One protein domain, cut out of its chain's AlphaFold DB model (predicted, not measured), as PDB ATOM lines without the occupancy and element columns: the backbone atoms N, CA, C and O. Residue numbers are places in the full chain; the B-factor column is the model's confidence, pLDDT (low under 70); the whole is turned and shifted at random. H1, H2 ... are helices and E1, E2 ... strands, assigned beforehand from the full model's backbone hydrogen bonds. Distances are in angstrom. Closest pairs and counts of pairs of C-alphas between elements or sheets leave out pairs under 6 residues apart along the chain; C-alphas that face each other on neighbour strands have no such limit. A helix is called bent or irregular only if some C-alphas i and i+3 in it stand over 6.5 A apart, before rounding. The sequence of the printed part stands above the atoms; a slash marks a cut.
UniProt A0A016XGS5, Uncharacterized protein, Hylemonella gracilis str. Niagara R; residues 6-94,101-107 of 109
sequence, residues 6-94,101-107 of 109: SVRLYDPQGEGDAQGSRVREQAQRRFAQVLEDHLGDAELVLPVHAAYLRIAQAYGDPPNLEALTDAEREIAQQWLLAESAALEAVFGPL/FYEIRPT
ATOM      1  N   SER A   6     -42.086  -6.107  16.483       94.00
ATOM      2  CA  SER A   6     -42.661  -5.254  17.514       94.00
ATOM      3  C   SER A   6     -41.606  -4.905  18.555       94.00
ATOM      4  O   SER A   6     -40.850  -5.778  18.981       94.00
ATOM      5  N   VAL A   7     -41.616  -3.649  19.000       92.75
ATOM      6  CA  VAL A   7     -40.836  -3.165  20.145       92.75
ATOM      7  C   VAL A   7     -41.768  -3.016  21.331       92.75
ATOM      8  O   VAL A   7     -42.813  -2.369  21.222       92.75
ATOM      9  N   ARG A   8     -41.360  -3.556  22.472       91.31
ATOM     10  CA  ARG A   8     -41.962  -3.281  23.770       91.31
ATOM     11  C   ARG A   8     -40.937  -2.557  24.625       91.31
ATOM     12  O   ARG A   8     -39.835  -3.060  24.784       91.31
ATOM     13  N   LEU A   9     -41.292  -1.394  25.160       88.56
ATOM     14  CA  LEU A   9     -40.447  -0.688  26.121       88.56
ATOM     15  C   LEU A   9     -40.910  -1.007  27.541       88.56
ATOM     16  O   LEU A   9     -42.115  -1.061  27.809       88.56
ATOM     17  N   TYR A  10     -39.954  -1.204  28.440       81.62
ATOM     18  CA  TYR A  10     -40.193  -1.369  29.865       81.62
ATOM     19  C   TYR A  10     -39.900  -0.042  30.563       81.62
ATOM     20  O   TYR A  10     -38.809   0.507  30.443       81.62
ATOM     21  N   ASP A  11     -40.899   0.491  31.262       69.88
ATOM     22  CA  ASP A  11     -40.761   1.700  32.068       69.88
ATOM     23  C   ASP A  11     -40.693   1.303  33.553       69.88
ATOM     24  O   ASP A  11     -41.669   0.737  34.062       69.88
ATOM     25  N   PRO A  12     -39.585   1.582  34.265       53.91
ATOM     26  CA  PRO A  12     -39.472   1.296  35.692       53.91
ATOM     27  C   PRO A  12     -40.376   2.178  36.578       53.91
ATOM     28  O   PRO A  12     -40.558   1.855  37.749       53.91
ATOM     29  N   GLN A  13     -40.946   3.278  36.062       53.28
ATOM     30  CA  GLN A  13     -41.806   4.218  36.806       53.28
ATOM     31  C   GLN A  13     -43.311   4.050  36.512       53.28
ATOM     32  O   GLN A  13     -44.121   4.768  37.086       53.28
ATOM     33  N   GLY A  14     -43.677   3.086  35.659       51.47
ATOM     34  CA  GLY A  14     -45.028   2.580  35.386       51.47
ATOM     35  C   GLY A  14     -46.230   3.420  35.834       51.47
ATOM     36  O   GLY A  14     -46.780   3.181  36.904       51.47
ATOM     37  N   GLU A  15     -46.767   4.261  34.948       50.34
ATOM     38  CA  GLU A  15     -48.129   4.783  35.123       50.34
ATOM     39  C   GLU A  15     -49.094   4.064  34.166       50.34
ATOM     40  O   GLU A  15     -49.069   4.200  32.936       50.34
ATOM     41  N   GLY A  16     -49.900   3.176  34.753       55.44
ATOM     42  CA  GLY A  16     -50.859   2.282  34.100       55.44
ATOM     43  C   GLY A  16     -52.160   2.956  33.658       55.44
ATOM     44  O   GLY A  16     -53.202   2.305  33.661       55.44
ATOM     45  N   ASP A  17     -52.123   4.239  33.298       60.75
ATOM     46  CA  ASP A  17     -53.281   4.966  32.777       60.75
ATOM     47  C   ASP A  17     -53.242   5.122  31.241       60.75
ATOM     48  O   ASP A  17     -52.272   4.771  30.552       60.75
ATOM     49  N   ALA A  18     -54.343   5.619  30.669       60.78
ATOM     50  CA  ALA A  18     -54.487   5.803  29.225       60.78
ATOM     51  C   ALA A  18     -53.500   6.831  28.639       60.78
ATOM     52  O   ALA A  18     -53.197   6.764  27.444       60.78
ATOM     53  N   GLN A  19     -53.003   7.771  29.446       59.50
ATOM     54  CA  GLN A  19     -52.011   8.755  29.025       59.50
ATOM     55  C   GLN A  19     -50.620   8.111  28.973       59.50
ATOM     56  O   GLN A  19     -49.945   8.208  27.947       59.50
ATOM     57  N   GLY A  20     -50.251   7.345  30.000       70.56
ATOM     58  CA  GLY A  20     -49.047   6.521  30.032       70.56
ATOM     59  C   GLY A  20     -49.001   5.508  28.887       70.56
ATOM     60  O   GLY A  20     -47.946   5.298  28.291       70.56
ATOM     61  N   SER A  21     -50.144   4.935  28.485       72.56
ATOM     62  CA  SER A  21     -50.200   4.032  27.322       72.56
ATOM     63  C   SER A  21     -49.845   4.733  26.010       72.56
ATOM     64  O   SER A  21     -49.034   4.219  25.242       72.56
ATOM     65  N   ARG A  22     -50.392   5.931  25.761       78.69
ATOM     66  CA  ARG A  22     -50.085   6.699  24.539       78.69
ATOM     67  C   ARG A  22     -48.632   7.156  24.506       78.69
ATOM     68  O   ARG A  22     -48.016   7.127  23.444       78.69
ATOM     69  N   VAL A  23     -48.087   7.567  25.651       81.00
ATOM     70  CA  VAL A  23     -46.673   7.947  25.777       81.00
ATOM     71  C   VAL A  23     -45.772   6.751  25.460       81.00
ATOM     72  O   VAL A  23     -44.864   6.882  24.639       81.00
ATOM     73  N   ARG A  24     -46.072   5.562  26.000       82.62
ATOM     74  CA  ARG A  24     -45.333   4.326  25.690       82.62
ATOM     75  C   ARG A  24     -45.414   3.939  24.217       82.62
ATOM     76  O   ARG A  24     -44.397   3.597  23.622       82.62
ATOM     77  N   GLU A  25     -46.589   4.020  23.599       87.19
ATOM     78  CA  GLU A  25     -46.743   3.724  22.168       87.19
ATOM     79  C   GLU A  25     -45.925   4.679  21.289       87.19
ATOM     80  O   GLU A  25     -45.298   4.245  20.318       87.19
ATOM     81  N   GLN A  26     -45.902   5.972  21.621       89.25
ATOM     82  CA  GLN A  26     -45.082   6.957  20.913       89.25
ATOM     83  C   GLN A  26     -43.587   6.688  21.106       89.25
ATOM     84  O   GLN A  26     -42.838   6.714  20.129       89.25
ATOM     85  N   ALA A  27     -43.167   6.365  22.329       89.81
ATOM     86  CA  ALA A  27     -41.795   5.988  22.642       89.81
ATOM     87  C   ALA A  27     -41.358   4.728  21.871       89.81
ATOM     88  O   ALA A  27     -40.321   4.743  21.217       89.81
ATOM     89  N   GLN A  28     -42.187   3.680  21.838       93.00
ATOM     90  CA  GLN A  28     -41.927   2.457  21.066       93.00
ATOM     91  C   GLN A  28     -41.800   2.742  19.566       93.00
ATOM     92  O   GLN A  28     -40.920   2.198  18.900       93.00
ATOM     93  N   ARG A  29     -42.665   3.607  19.015       93.56
ATOM     94  CA  ARG A  29     -42.581   4.018  17.605       93.56
ATOM     95  C   ARG A  29     -41.305   4.799  17.316       93.56
ATOM     96  O   ARG A  29     -40.710   4.560  16.272       93.56
ATOM     97  N   ARG A  30     -40.904   5.706  18.213       94.44
ATOM     98  CA  ARG A  30     -39.661   6.477  18.081       94.44
ATOM     99  C   ARG A  30     -38.439   5.567  18.158       94.44
ATOM    100  O   ARG A  30     -37.581   5.670  17.296       94.44
ATOM    101  N   PHE A  31     -38.404   4.651  19.123       94.19
ATOM    102  CA  PHE A  31     -37.346   3.652  19.249       94.19
ATOM    103  C   PHE A  31     -37.180   2.853  17.954       94.19
ATOM    104  O   PHE A  31     -36.093   2.791  17.391       94.19
ATOM    105  N   ALA A  32     -38.285   2.298  17.443       95.88
ATOM    106  CA  ALA A  32     -38.278   1.537  16.201       95.88
ATOM    107  C   ALA A  32     -37.798   2.380  15.012       95.88
ATOM    108  O   ALA A  32     -36.986   1.897  14.236       95.88
ATOM    109  N   GLN A  33     -38.256   3.631  14.901       96.94
ATOM    110  CA  GLN A  33     -37.847   4.520  13.815       96.94
ATOM    111  C   GLN A  33     -36.341   4.794  13.830       96.94
ATOM    112  O   GLN A  33     -35.706   4.741  12.788       96.94
ATOM    113  N   VAL A  34     -35.753   5.047  15.001       96.94
ATOM    114  CA  VAL A  34     -34.312   5.321  15.097       96.94
ATOM    115  C   VAL A  34     -33.488   4.089  14.723       96.94
ATOM    116  O   VAL A  34     -32.490   4.221  14.020       96.94
ATOM    117  N   LEU A  35     -33.923   2.889  15.121       97.00
ATOM    118  CA  LEU A  35     -33.279   1.653  14.665       97.00
ATOM    119  C   LEU A  35     -33.335   1.512  13.139       97.00
ATOM    120  O   LEU A  35     -32.324   1.193  12.520       97.00
ATOM    121  N   GLU A  36     -34.500   1.765  12.541       96.94
ATOM    122  CA  GLU A  36     -34.709   1.722  11.088       96.94
ATOM    123  C   GLU A  36     -33.808   2.721  10.361       96.94
ATOM    124  O   GLU A  36     -33.160   2.356   9.385       96.94
ATOM    125  N   ASP A  37     -33.716   3.952  10.860       96.88
ATOM    126  CA  ASP A  37     -32.915   5.011  10.245       96.88
ATOM    127  C   ASP A  37     -31.408   4.700  10.315       96.88
ATOM    128  O   ASP A  37     -30.673   4.974   9.367       96.88
ATOM    129  N   HIS A  38     -30.940   4.102  11.418       96.69
ATOM    130  CA  HIS A  38     -29.530   3.738  11.597       96.69
ATOM    131  C   HIS A  38     -29.124   2.475  10.833       96.69
ATOM    132  O   HIS A  38     -28.002   2.400  10.331       96.69
ATOM    133  N   LEU A  39     -30.003   1.474  10.767       96.00
ATOM    134  CA  LEU A  39     -29.728   0.219  10.063       96.00
ATOM    135  C   LEU A  39     -30.061   0.303   8.569       96.00
ATOM    136  O   LEU A  39     -29.530  -0.478   7.785       96.00
ATOM    137  N   GLY A  40     -30.902   1.256   8.168       96.00
ATOM    138  CA  GLY A  40     -31.283   1.544   6.787       96.00
ATOM    139  C   GLY A  40     -32.599   0.907   6.332       96.00
ATOM    140  O   GLY A  40     -33.153   1.354   5.330       96.00
ATOM    141  N   ASP A  41     -33.118  -0.103   7.042       94.88
ATOM    142  CA  ASP A  41     -34.418  -0.726   6.754       94.88
ATOM    143  C   ASP A  41     -35.004  -1.431   7.997       94.88
ATOM    144  O   ASP A  41     -34.276  -1.951   8.848       94.88
ATOM    145  N   ALA A  42     -36.334  -1.515   8.073       94.88
ATOM    146  CA  ALA A  42     -37.060  -2.289   9.079       94.88
ATOM    147  C   ALA A  42     -36.793  -3.800   8.987       94.88
ATOM    148  O   ALA A  42     -36.827  -4.489  10.009       94.88
ATOM    149  N   GLU A  43     -36.505  -4.326   7.793       96.06
ATOM    150  CA  GLU A  43     -36.155  -5.739   7.601       96.06
ATOM    151  C   GLU A  43     -34.787  -6.106   8.192       96.06
ATOM    152  O   GLU A  43     -34.541  -7.277   8.482       96.06
ATOM    153  N   LEU A  44     -33.913  -5.123   8.441       96.25
ATOM    154  CA  LEU A  44     -32.576  -5.351   8.998       96.25
ATOM    155  C   LEU A  44     -32.561  -5.431  10.529       96.25
ATOM    156  O   LEU A  44     -31.653  -6.030  11.101       96.25
ATOM    157  N   VAL A  45     -33.583  -4.903  11.204       96.50
ATOM    158  CA  VAL A  45     -33.613  -4.817  12.672       96.50
ATOM    159  C   VAL A  45     -33.539  -6.198  13.325       96.50
ATOM    160  O   VAL A  45     -32.685  -6.431  14.177       96.50
ATOM    161  N   LEU A  46     -34.387  -7.145  12.912       95.81
ATOM    162  CA  LEU A  46     -34.382  -8.508  13.463       95.81
ATOM    163  C   LEU A  46     -33.086  -9.289  13.200       95.81
ATOM    164  O   LEU A  46     -32.536  -9.827  14.163       95.81
ATOM    165  N   PRO A  47     -32.594  -9.419  11.952       96.62
ATOM    166  CA  PRO A  47     -31.394 -10.205  11.687       96.62
ATOM    167  C   PRO A  47     -30.146  -9.608  12.345       96.62
ATOM    168  O   PRO A  47     -29.338 -10.380  12.867       96.62
ATOM    169  N   VAL A  48     -30.007  -8.276  12.387       97.25
ATOM    170  CA  VAL A  48     -28.873  -7.609  13.048       97.25
ATOM    171  C   VAL A  48     -28.956  -7.779  14.565       97.25
ATOM    172  O   VAL A  48     -27.980  -8.219  15.169       97.25
ATOM    173  N   HIS A  49     -30.124  -7.550  15.175       96.25
ATOM    174  CA  HIS A  49     -30.337  -7.793  16.607       96.25
ATOM    175  C   HIS A  49     -30.025  -9.246  16.991       96.25
ATOM    176  O   HIS A  49     -29.289  -9.510  17.937       96.25
ATOM    177  N   ALA A  50     -30.530 -10.216  16.223       96.06
ATOM    178  CA  ALA A  50     -30.288 -11.630  16.487       96.06
ATOM    179  C   ALA A  50     -28.811 -12.023  16.312       96.06
ATOM    180  O   ALA A  50     -28.324 -12.904  17.020       96.06
ATOM    181  N   ALA A  51     -28.100 -11.407  15.362       97.06
ATOM    182  CA  ALA A  51     -26.666 -11.609  15.196       97.06
ATOM    183  C   ALA A  51     -25.875 -11.006  16.363       97.06
ATOM    184  O   ALA A  51     -25.023 -11.695  16.918       97.06
ATOM    185  N   TYR A  52     -26.220  -9.790  16.794       96.69
ATOM    186  CA  TYR A  52     -25.637  -9.169  17.980       96.69
ATOM    187  C   TYR A  52     -25.831 -10.030  19.231       96.69
ATOM    188  O   TYR A  52     -24.856 -10.311  19.915       96.69
ATOM    189  N   LEU A  53     -27.043 -10.532  19.496       94.69
ATOM    190  CA  LEU A  53     -27.297 -11.393  20.658       94.69
ATOM    191  C   LEU A  53     -26.451 -12.674  20.640       94.69
ATOM    192  O   LEU A  53     -25.973 -13.110  21.685       94.69
ATOM    193  N   ARG A  54     -26.232 -13.275  19.463       96.25
ATOM    194  CA  ARG A  54     -25.333 -14.434  19.314       96.25
ATOM    195  C   ARG A  54     -23.879 -14.067  19.610       96.25
ATOM    196  O   ARG A  54     -23.194 -14.830  20.285       96.25
ATOM    197  N   ILE A  55     -23.429 -12.905  19.139       96.56
ATOM    198  CA  ILE A  55     -22.089 -12.380  19.424       96.56
ATOM    199  C   ILE A  55     -21.941 -12.102  20.927       96.56
ATOM    200  O   ILE A  55     -20.989 -12.572  21.539       96.56
ATOM    201  N   ALA A  56     -22.901 -11.418  21.549       94.25
ATOM    202  CA  ALA A  56     -22.888 -11.137  22.981       94.25
ATOM    203  C   ALA A  56     -22.868 -12.431  23.815       94.25
ATOM    204  O   ALA A  56     -22.060 -12.608  24.723       94.25
ATOM    205  N   GLN A  57     -23.676 -13.423  23.437       94.62
ATOM    206  CA  GLN A  57     -23.661 -14.726  24.100       94.62
ATOM    207  C   GLN A  57     -22.288 -15.421  24.027       94.62
ATOM    208  O   GLN A  57     -21.905 -16.107  24.974       94.62
ATOM    209  N   ALA A  58     -21.554 -15.265  22.923       95.69
ATOM    210  CA  ALA A  58     -20.251 -15.895  22.729       95.69
ATOM    211  C   ALA A  58     -19.080 -15.100  23.344       95.69
ATOM    212  O   ALA A  58     -18.105 -15.708  23.787       95.69
ATOM    213  N   TYR A  59     -19.171 -13.767  23.389       94.19
ATOM    214  CA  TYR A  59     -18.048 -12.869  23.697       94.19
ATOM    215  C   TYR A  59     -18.278 -11.933  24.902       94.19
ATOM    216  O   TYR A  59     -17.418 -11.096  25.187       94.19
ATOM    217  N   GLY A  60     -19.398 -12.072  25.621       89.75
ATOM    218  CA  GLY A  60     -19.776 -11.265  26.792       89.75
ATOM    219  C   GLY A  60     -20.957 -10.324  26.525       89.75
ATOM    220  O   GLY A  60     -21.287 -10.050  25.379       89.75
ATOM    221  N   ASP A  61     -21.592  -9.809  27.578       86.12
ATOM    222  CA  ASP A  61     -22.715  -8.867  27.463       86.12
ATOM    223  C   ASP A  61     -22.401  -7.553  28.212       86.12
ATOM    224  O   ASP A  61     -22.461  -7.537  29.447       86.12
ATOM    225  N   PRO A  62     -22.000  -6.470  27.511       86.19
ATOM    226  CA  PRO A  62     -21.788  -6.371  26.058       86.19
ATOM    227  C   PRO A  62     -20.532  -7.132  25.563       86.19
ATOM    228  O   PRO A  62     -19.626  -7.404  26.359       86.19
ATOM    229  N   PRO A  63     -20.439  -7.466  24.255       91.69
ATOM    230  CA  PRO A  63     -19.353  -8.288  23.717       91.69
ATOM    231  C   PRO A  63     -17.999  -7.580  23.742       91.69
ATOM    232  O   PRO A  63     -17.894  -6.392  23.431       91.69
ATOM    233  N   ASN A  64     -16.929  -8.333  24.020       92.00
ATOM    234  CA  ASN A  64     -15.565  -7.832  23.871       92.00
ATOM    235  C   ASN A  64     -15.199  -7.645  22.385       92.00
ATOM    236  O   ASN A  64     -14.813  -8.598  21.707       92.00
ATOM    237  N   LEU A  65     -15.261  -6.402  21.898       92.50
ATOM    238  CA  LEU A  65     -15.014  -6.039  20.494       92.50
ATOM    239  C   LEU A  65     -13.591  -6.348  19.995       92.50
ATOM    240  O   LEU A  65     -13.389  -6.521  18.789       92.50
ATOM    241  N   GLU A  66     -12.603  -6.418  20.890       93.44
ATOM    242  CA  GLU A  66     -11.218  -6.754  20.528       93.44
ATOM    243  C   GLU A  66     -11.057  -8.244  20.201       93.44
ATOM    244  O   GLU A  66     -10.152  -8.615  19.457       93.44
ATOM    245  N   ALA A  67     -11.956  -9.094  20.706       94.19
ATOM    246  CA  ALA A  67     -11.949 -10.538  20.473       94.19
ATOM    247  C   ALA A  67     -12.746 -10.970  19.225       94.19
ATOM    248  O   ALA A  67     -12.704 -12.145  18.857       94.19
ATOM    249  N   LEU A  68     -13.470 -10.044  18.589       96.00
ATOM    250  CA  LEU A  68     -14.314 -10.311  17.422       96.00
ATOM    251  C   LEU A  68     -13.514 -10.334  16.118       96.00
ATOM    252  O   LEU A  68     -12.548  -9.583  15.947       96.00
ATOM    253  N   THR A  69     -13.980 -11.137  15.159       97.25
ATOM    254  CA  THR A  69     -13.586 -10.982  13.751       97.25
ATOM    255  C   THR A  69     -14.067  -9.633  13.209       97.25
ATOM    256  O   THR A  69     -14.972  -9.016  13.770       97.25
ATOM    257  N   ASP A  70     -13.502  -9.167  12.093       97.06
ATOM    258  CA  ASP A  70     -13.898  -7.875  11.519       97.06
ATOM    259  C   ASP A  70     -15.394  -7.830  11.164       97.06
ATOM    260  O   ASP A  70     -16.068  -6.862  11.505       97.06
ATOM    261  N   ALA A  71     -15.943  -8.910  10.599       95.19
ATOM    262  CA  ALA A  71     -17.364  -8.997  10.255       95.19
ATOM    263  C   ALA A  71     -18.281  -8.991  11.495       95.19
ATOM    264  O   ALA A  71     -19.307  -8.314  11.516       95.19
ATOM    265  N   GLU A  72     -17.919  -9.720  12.555       97.12
ATOM    266  CA  GLU A  72     -18.669  -9.687  13.820       97.12
ATOM    267  C   GLU A  72     -18.588  -8.308  14.474       97.12
ATOM    268  O   GLU A  72     -19.585  -7.810  14.997       97.12
ATOM    269  N   ARG A  73     -17.416  -7.666  14.415       97.00
ATOM    270  CA  ARG A  73     -17.211  -6.322  14.951       97.00
ATOM    271  C   ARG A  73     -18.042  -5.289  14.200       97.00
ATOM    272  O   ARG A  73     -18.581  -4.385  14.832       97.00
ATOM    273  N   GLU A  74     -18.161  -5.394  12.880       96.44
ATOM    274  CA  GLU A  74     -19.034  -4.524  12.084       96.44
ATOM    275  C   GLU A  74     -20.494  -4.651  12.528       96.44
ATOM    276  O   GLU A  74     -21.108  -3.644  12.881       96.44
ATOM    277  N   ILE A  75     -21.015  -5.878  12.620       96.25
ATOM    278  CA  ILE A  75     -22.394  -6.140  13.066       96.25
ATOM    279  C   ILE A  75     -22.619  -5.615  14.488       96.25
ATOM    280  O   ILE A  75     -23.618  -4.946  14.757       96.25
ATOM    281  N   ALA A  76     -21.689  -5.900  15.405       96.31
ATOM    282  CA  ALA A  76     -21.811  -5.484  16.795       96.31
ATOM    283  C   ALA A  76     -21.800  -3.958  16.935       96.31
ATOM    284  O   ALA A  76     -22.634  -3.402  17.646       96.31
ATOM    285  N   GLN A  77     -20.910  -3.264  16.221       95.69
ATOM    286  CA  GLN A  77     -20.865  -1.802  16.230       95.69
ATOM    287  C   GLN A  77     -22.118  -1.182  15.606       95.69
ATOM    288  O   GLN A  77     -22.650  -0.222  16.159       95.69
ATOM    289  N   GLN A  78     -22.610  -1.729  14.489       95.81
ATOM    290  CA  GLN A  78     -23.851  -1.266  13.864       95.81
ATOM    291  C   GLN A  78     -25.026  -1.355  14.837       95.81
ATOM    292  O   GLN A  78     -25.773  -0.386  14.985       95.81
ATOM    293  N   TRP A  79     -25.159  -2.486  15.536       96.62
ATOM    294  CA  TRP A  79     -26.201  -2.653  16.541       96.62
ATOM    295  C   TRP A  79     -26.041  -1.677  17.710       96.62
ATOM    296  O   TRP A  79     -26.983  -0.956  18.017       96.62
ATOM    297  N   LEU A  80     -24.852  -1.597  18.319       94.50
ATOM    298  CA  LEU A  80     -24.599  -0.736  19.482       94.50
ATOM    299  C   LEU A  80     -24.849   0.750  19.183       94.50
ATOM    300  O   LEU A  80     -25.408   1.463  20.014       94.50
ATOM    301  N   LEU A  81     -24.471   1.225  17.990       94.50
ATOM    302  CA  LEU A  81     -24.743   2.600  17.560       94.50
ATOM    303  C   LEU A  81     -26.246   2.856  17.400       94.50
ATOM    304  O   LEU A  81     -26.747   3.870  17.888       94.50
ATOM    305  N   ALA A  82     -26.960   1.943  16.733       95.94
ATOM    306  CA  ALA A  82     -28.401   2.056  16.528       95.94
ATOM    307  C   ALA A  82     -29.167   1.996  17.860       95.94
ATOM    308  O   ALA A  82     -30.027   2.835  18.126       95.94
ATOM    309  N   GLU A  83     -28.824   1.037  18.719       94.25
ATOM    310  CA  GLU A  83     -29.420   0.852  20.040       94.25
ATOM    311  C   GLU A  83     -29.187   2.072  20.933       94.25
ATOM    312  O   GLU A  83     -30.140   2.590  21.516       94.25
ATOM    313  N   SER A  84     -27.949   2.572  21.012       91.75
ATOM    314  CA  SER A  84     -27.633   3.741  21.837       91.75
ATOM    315  C   SER A  84     -28.436   4.965  21.400       91.75
ATOM    316  O   SER A  84     -28.993   5.662  22.248       91.75
ATOM    317  N   ALA A  85     -28.544   5.215  20.091       92.81
ATOM    318  CA  ALA A  85     -29.333   6.327  19.567       92.81
ATOM    319  C   ALA A  85     -30.832   6.150  19.857       92.81
ATOM    320  O   ALA A  85     -31.519   7.103  20.235       92.81
ATOM    321  N   ALA A  86     -31.350   4.927  19.716       93.12
ATOM    322  CA  ALA A  86     -32.754   4.626  19.968       93.12
ATOM    323  C   ALA A  86     -33.116   4.788  21.452       93.12
ATOM    324  O   ALA A  86     -34.162   5.362  21.772       93.12
ATOM    325  N   LEU A  87     -32.245   4.338  22.358       89.88
ATOM    326  CA  LEU A  87     -32.410   4.535  23.796       89.88
ATOM    327  C   LEU A  87     -32.341   6.019  24.169       89.88
ATOM    328  O   LEU A  87     -33.206   6.493  24.904       89.88
ATOM    329  N   GLU A  88     -31.380   6.774  23.631       89.50
ATOM    330  CA  GLU A  88     -31.265   8.215  23.887       89.50
ATOM    331  C   GLU A  88     -32.498   8.987  23.392       89.50
ATOM    332  O   GLU A  88     -33.015   9.864  24.086       89.50
ATOM    333  N   ALA A  89     -33.044   8.624  22.230       90.00
ATOM    334  CA  ALA A  89     -34.230   9.269  21.667       90.00
ATOM    335  C   ALA A  89     -35.503   9.075  22.519       90.00
ATOM    336  O   ALA A  89     -36.453   9.868  22.421       90.00
ATOM    337  N   VAL A  90     -35.540   8.013  23.326       88.50
ATOM    338  CA  VAL A  90     -36.667   7.659  24.195       88.50
ATOM    339  C   VAL A  90     -36.466   8.150  25.625       88.50
ATOM    340  O   VAL A  90     -37.366   8.780  26.178       88.50
ATOM    341  N   PHE A  91     -35.314   7.853  26.220       82.62
ATOM    342  CA  PHE A  91     -35.044   8.054  27.646       82.62
ATOM    343  C   PHE A  91     -34.183   9.294  27.927       82.62
ATOM    344  O   PHE A  91     -34.006   9.672  29.085       82.62
ATOM    345  N   GLY A  92     -33.669   9.956  26.885       81.75
ATOM    346  CA  GLY A  92     -32.671  11.012  27.009       81.75
ATOM    347  C   GLY A  92     -31.276  10.457  27.334       81.75
ATOM    348  O   GLY A  92     -31.054   9.248  27.253       81.75
ATOM    349  N   PRO A  93     -30.319  11.323  27.713       74.50
ATOM    350  CA  PRO A  93     -28.970  10.901  28.078       74.50
ATOM    351  C   PRO A  93     -29.004   9.910  29.250       74.50
ATOM    352  O   PRO A  93     -29.314  10.282  30.386       74.50
ATOM    353  N   LEU A  94     -28.694   8.643  28.976       63.06
ATOM    354  CA  LEU A  94     -28.772   7.558  29.953       63.06
ATOM    355  C   LEU A  94     -27.770   7.789  31.100       63.06
ATOM    356  O   LEU A  94     -26.556   7.778  30.893       63.06
ATOM    357  N   PHE A 101     -34.242  -2.388  29.065       79.75
ATOM    358  CA  PHE A 101     -35.190  -1.297  28.796       79.75
ATOM    359  C   PHE A 101     -36.242  -1.642  27.742       79.75
ATOM    360  O   PHE A 101     -37.249  -0.942  27.603       79.75
ATOM    361  N   TYR A 102     -36.012  -2.693  26.960       89.25
ATOM    362  CA  TYR A 102     -36.870  -3.033  25.845       89.25
ATOM    363  C   TYR A 102     -36.811  -4.515  25.484       89.25
ATOM    364  O   TYR A 102     -35.946  -5.270  25.924       89.25
ATOM    365  N   GLU A 103     -37.757  -4.916  24.648       91.69
ATOM    366  CA  GLU A 103     -37.818  -6.213  23.999       91.69
ATOM    367  C   GLU A 103     -38.183  -6.029  22.520       91.69
ATOM    368  O   GLU A 103     -39.068  -5.239  22.178       91.69
ATOM    369  N   ILE A 104     -37.523  -6.793  21.645       93.38
ATOM    370  CA  ILE A 104     -37.815  -6.868  20.210       93.38
ATOM    371  C   ILE A 104     -38.265  -8.289  19.880       93.38
ATOM    372  O   ILE A 104     -37.552  -9.251  20.165       93.38
ATOM    373  N   ARG A 105     -39.438  -8.426  19.252       93.44
ATOM    374  CA  ARG A 105     -39.992  -9.717  18.805       93.44
ATOM    375  C   ARG A 105     -40.473  -9.654  17.358       93.44
ATOM    376  O   ARG A 105     -40.940  -8.593  16.949       93.44
ATOM    377  N   PRO A 106     -40.436 -10.758  16.594       93.06
ATOM    378  CA  PRO A 106     -41.078 -10.821  15.285       93.06
ATOM    379  C   PRO A 106     -42.587 -10.564  15.370       93.06
ATOM    380  O   PRO A 106     -43.262 -11.009  16.299       93.06
ATOM    381  N   THR A 107     -43.139  -9.857  14.388       86.38
ATOM    382  CA  THR A 107     -44.586  -9.663  14.244       86.38
ATOM    383  C   THR A 107     -45.151 -10.846  13.463       86.38
ATOM    384  O   THR A 107     -45.033 -10.892  12.243       86.38
TER     385      THR A 107
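AT A GLANCE: This is residues 6 to 94 and 101 to 107 of the 109 residues of an uncharacterized protein of Hylemonella gracilis str. Niagara R (UniProt A0A016XGS5). Two long helices, H1 and H3, run opposite ways and are partly side by side, offset so that together they make the long axis of an elongated domain. On one side of this pair, H2 crosses H3 at a steep angle, and the small two-stranded sheet of E1 and E2 packs on H1 through E1, near the first half of H2. The printed part has 96 residues, with three named helices and two named strands in the order E1, H1, H2, H3, E2; the sheet is antiparallel and the class is mostly helix. The whole is compact, with a radius of gyration of the C-alphas of 14.4 A, and spans 47 by 25 by 24 A.

HOW THE PARTS SIT: Start at E1, residues 6 to 9, which is the antiparallel neighbour of E2, residues 102 to 106, at 167 degrees between their directions. Look there for N 6 and O 105, 2.8 A apart, and N 103 and O 8, also 2.8 A, both within hydrogen-bond range. Next comes H1, residues 18 to 39; its closest C-alphas to E1 are those of Gln 28 and Val 7, 5.8 A apart. H1 and E2 are apart. H2, residues 42 to 59, and H1 touch only at the corner by their tight link, with residues 42 to 45 and 35 to 39 alone; the closest C-alphas are those of Glu 36 and Ala 42, 5.1 A apart, and the lines are about perpendicular at 82 degrees. H2 is only just irregular: C-alphas 43 and 46 are 6.7 A apart. The closest C-alphas of H2 and E2 are those of Leu 46 and Pro 106, 7.3 A apart. H3, residues 70 to 91, touches H1 at a shallow tilt of 29 degrees, opposite ways, closest at the C-alphas of Phe 31 and Ala 86, 4.7 A. H3 also touches H2, with residues 72 to 79 and 48 to 55 alone, at a steep tilt of 67 degrees; the closest C-alphas, of Tyr 52 and Ala 76, are 5.4 A apart. In H1 and H3 every O i to N i+4 pair is within hydrogen-bond range; in H2, 12 of 14 are.

IN THESE COORDINATES: Find C-alpha 6 at (-42.661, -5.254, 17.514), where E1 begins. H1 starts at C-alpha 18, (-54.487, 5.803, 29.225), and measures 31.8 A to C-alpha 39. H2 measures 26.2 A from C-alpha 42 to C-alpha 59, and H3 31.0 A from C-alpha 70 to C-alpha 91. E2 ends at C-alpha 106, (-41.078, -10.821, 15.285).

THE WHOLE: The two C-alphas farthest apart, those of Ala 18 and Thr 69, are 46.8 A from each other. Residues 95 to 100 are not printed, in the link from H3 to E2; C-alphas 94 and 101 are 11.0 A apart across the cut. Of the links that are printed whole, none is long. The mean pLDDT of the printed part is 88.6; it is under 70 at residues 11 to 19, of which 18 and 19 belong to H1, and at residue 94.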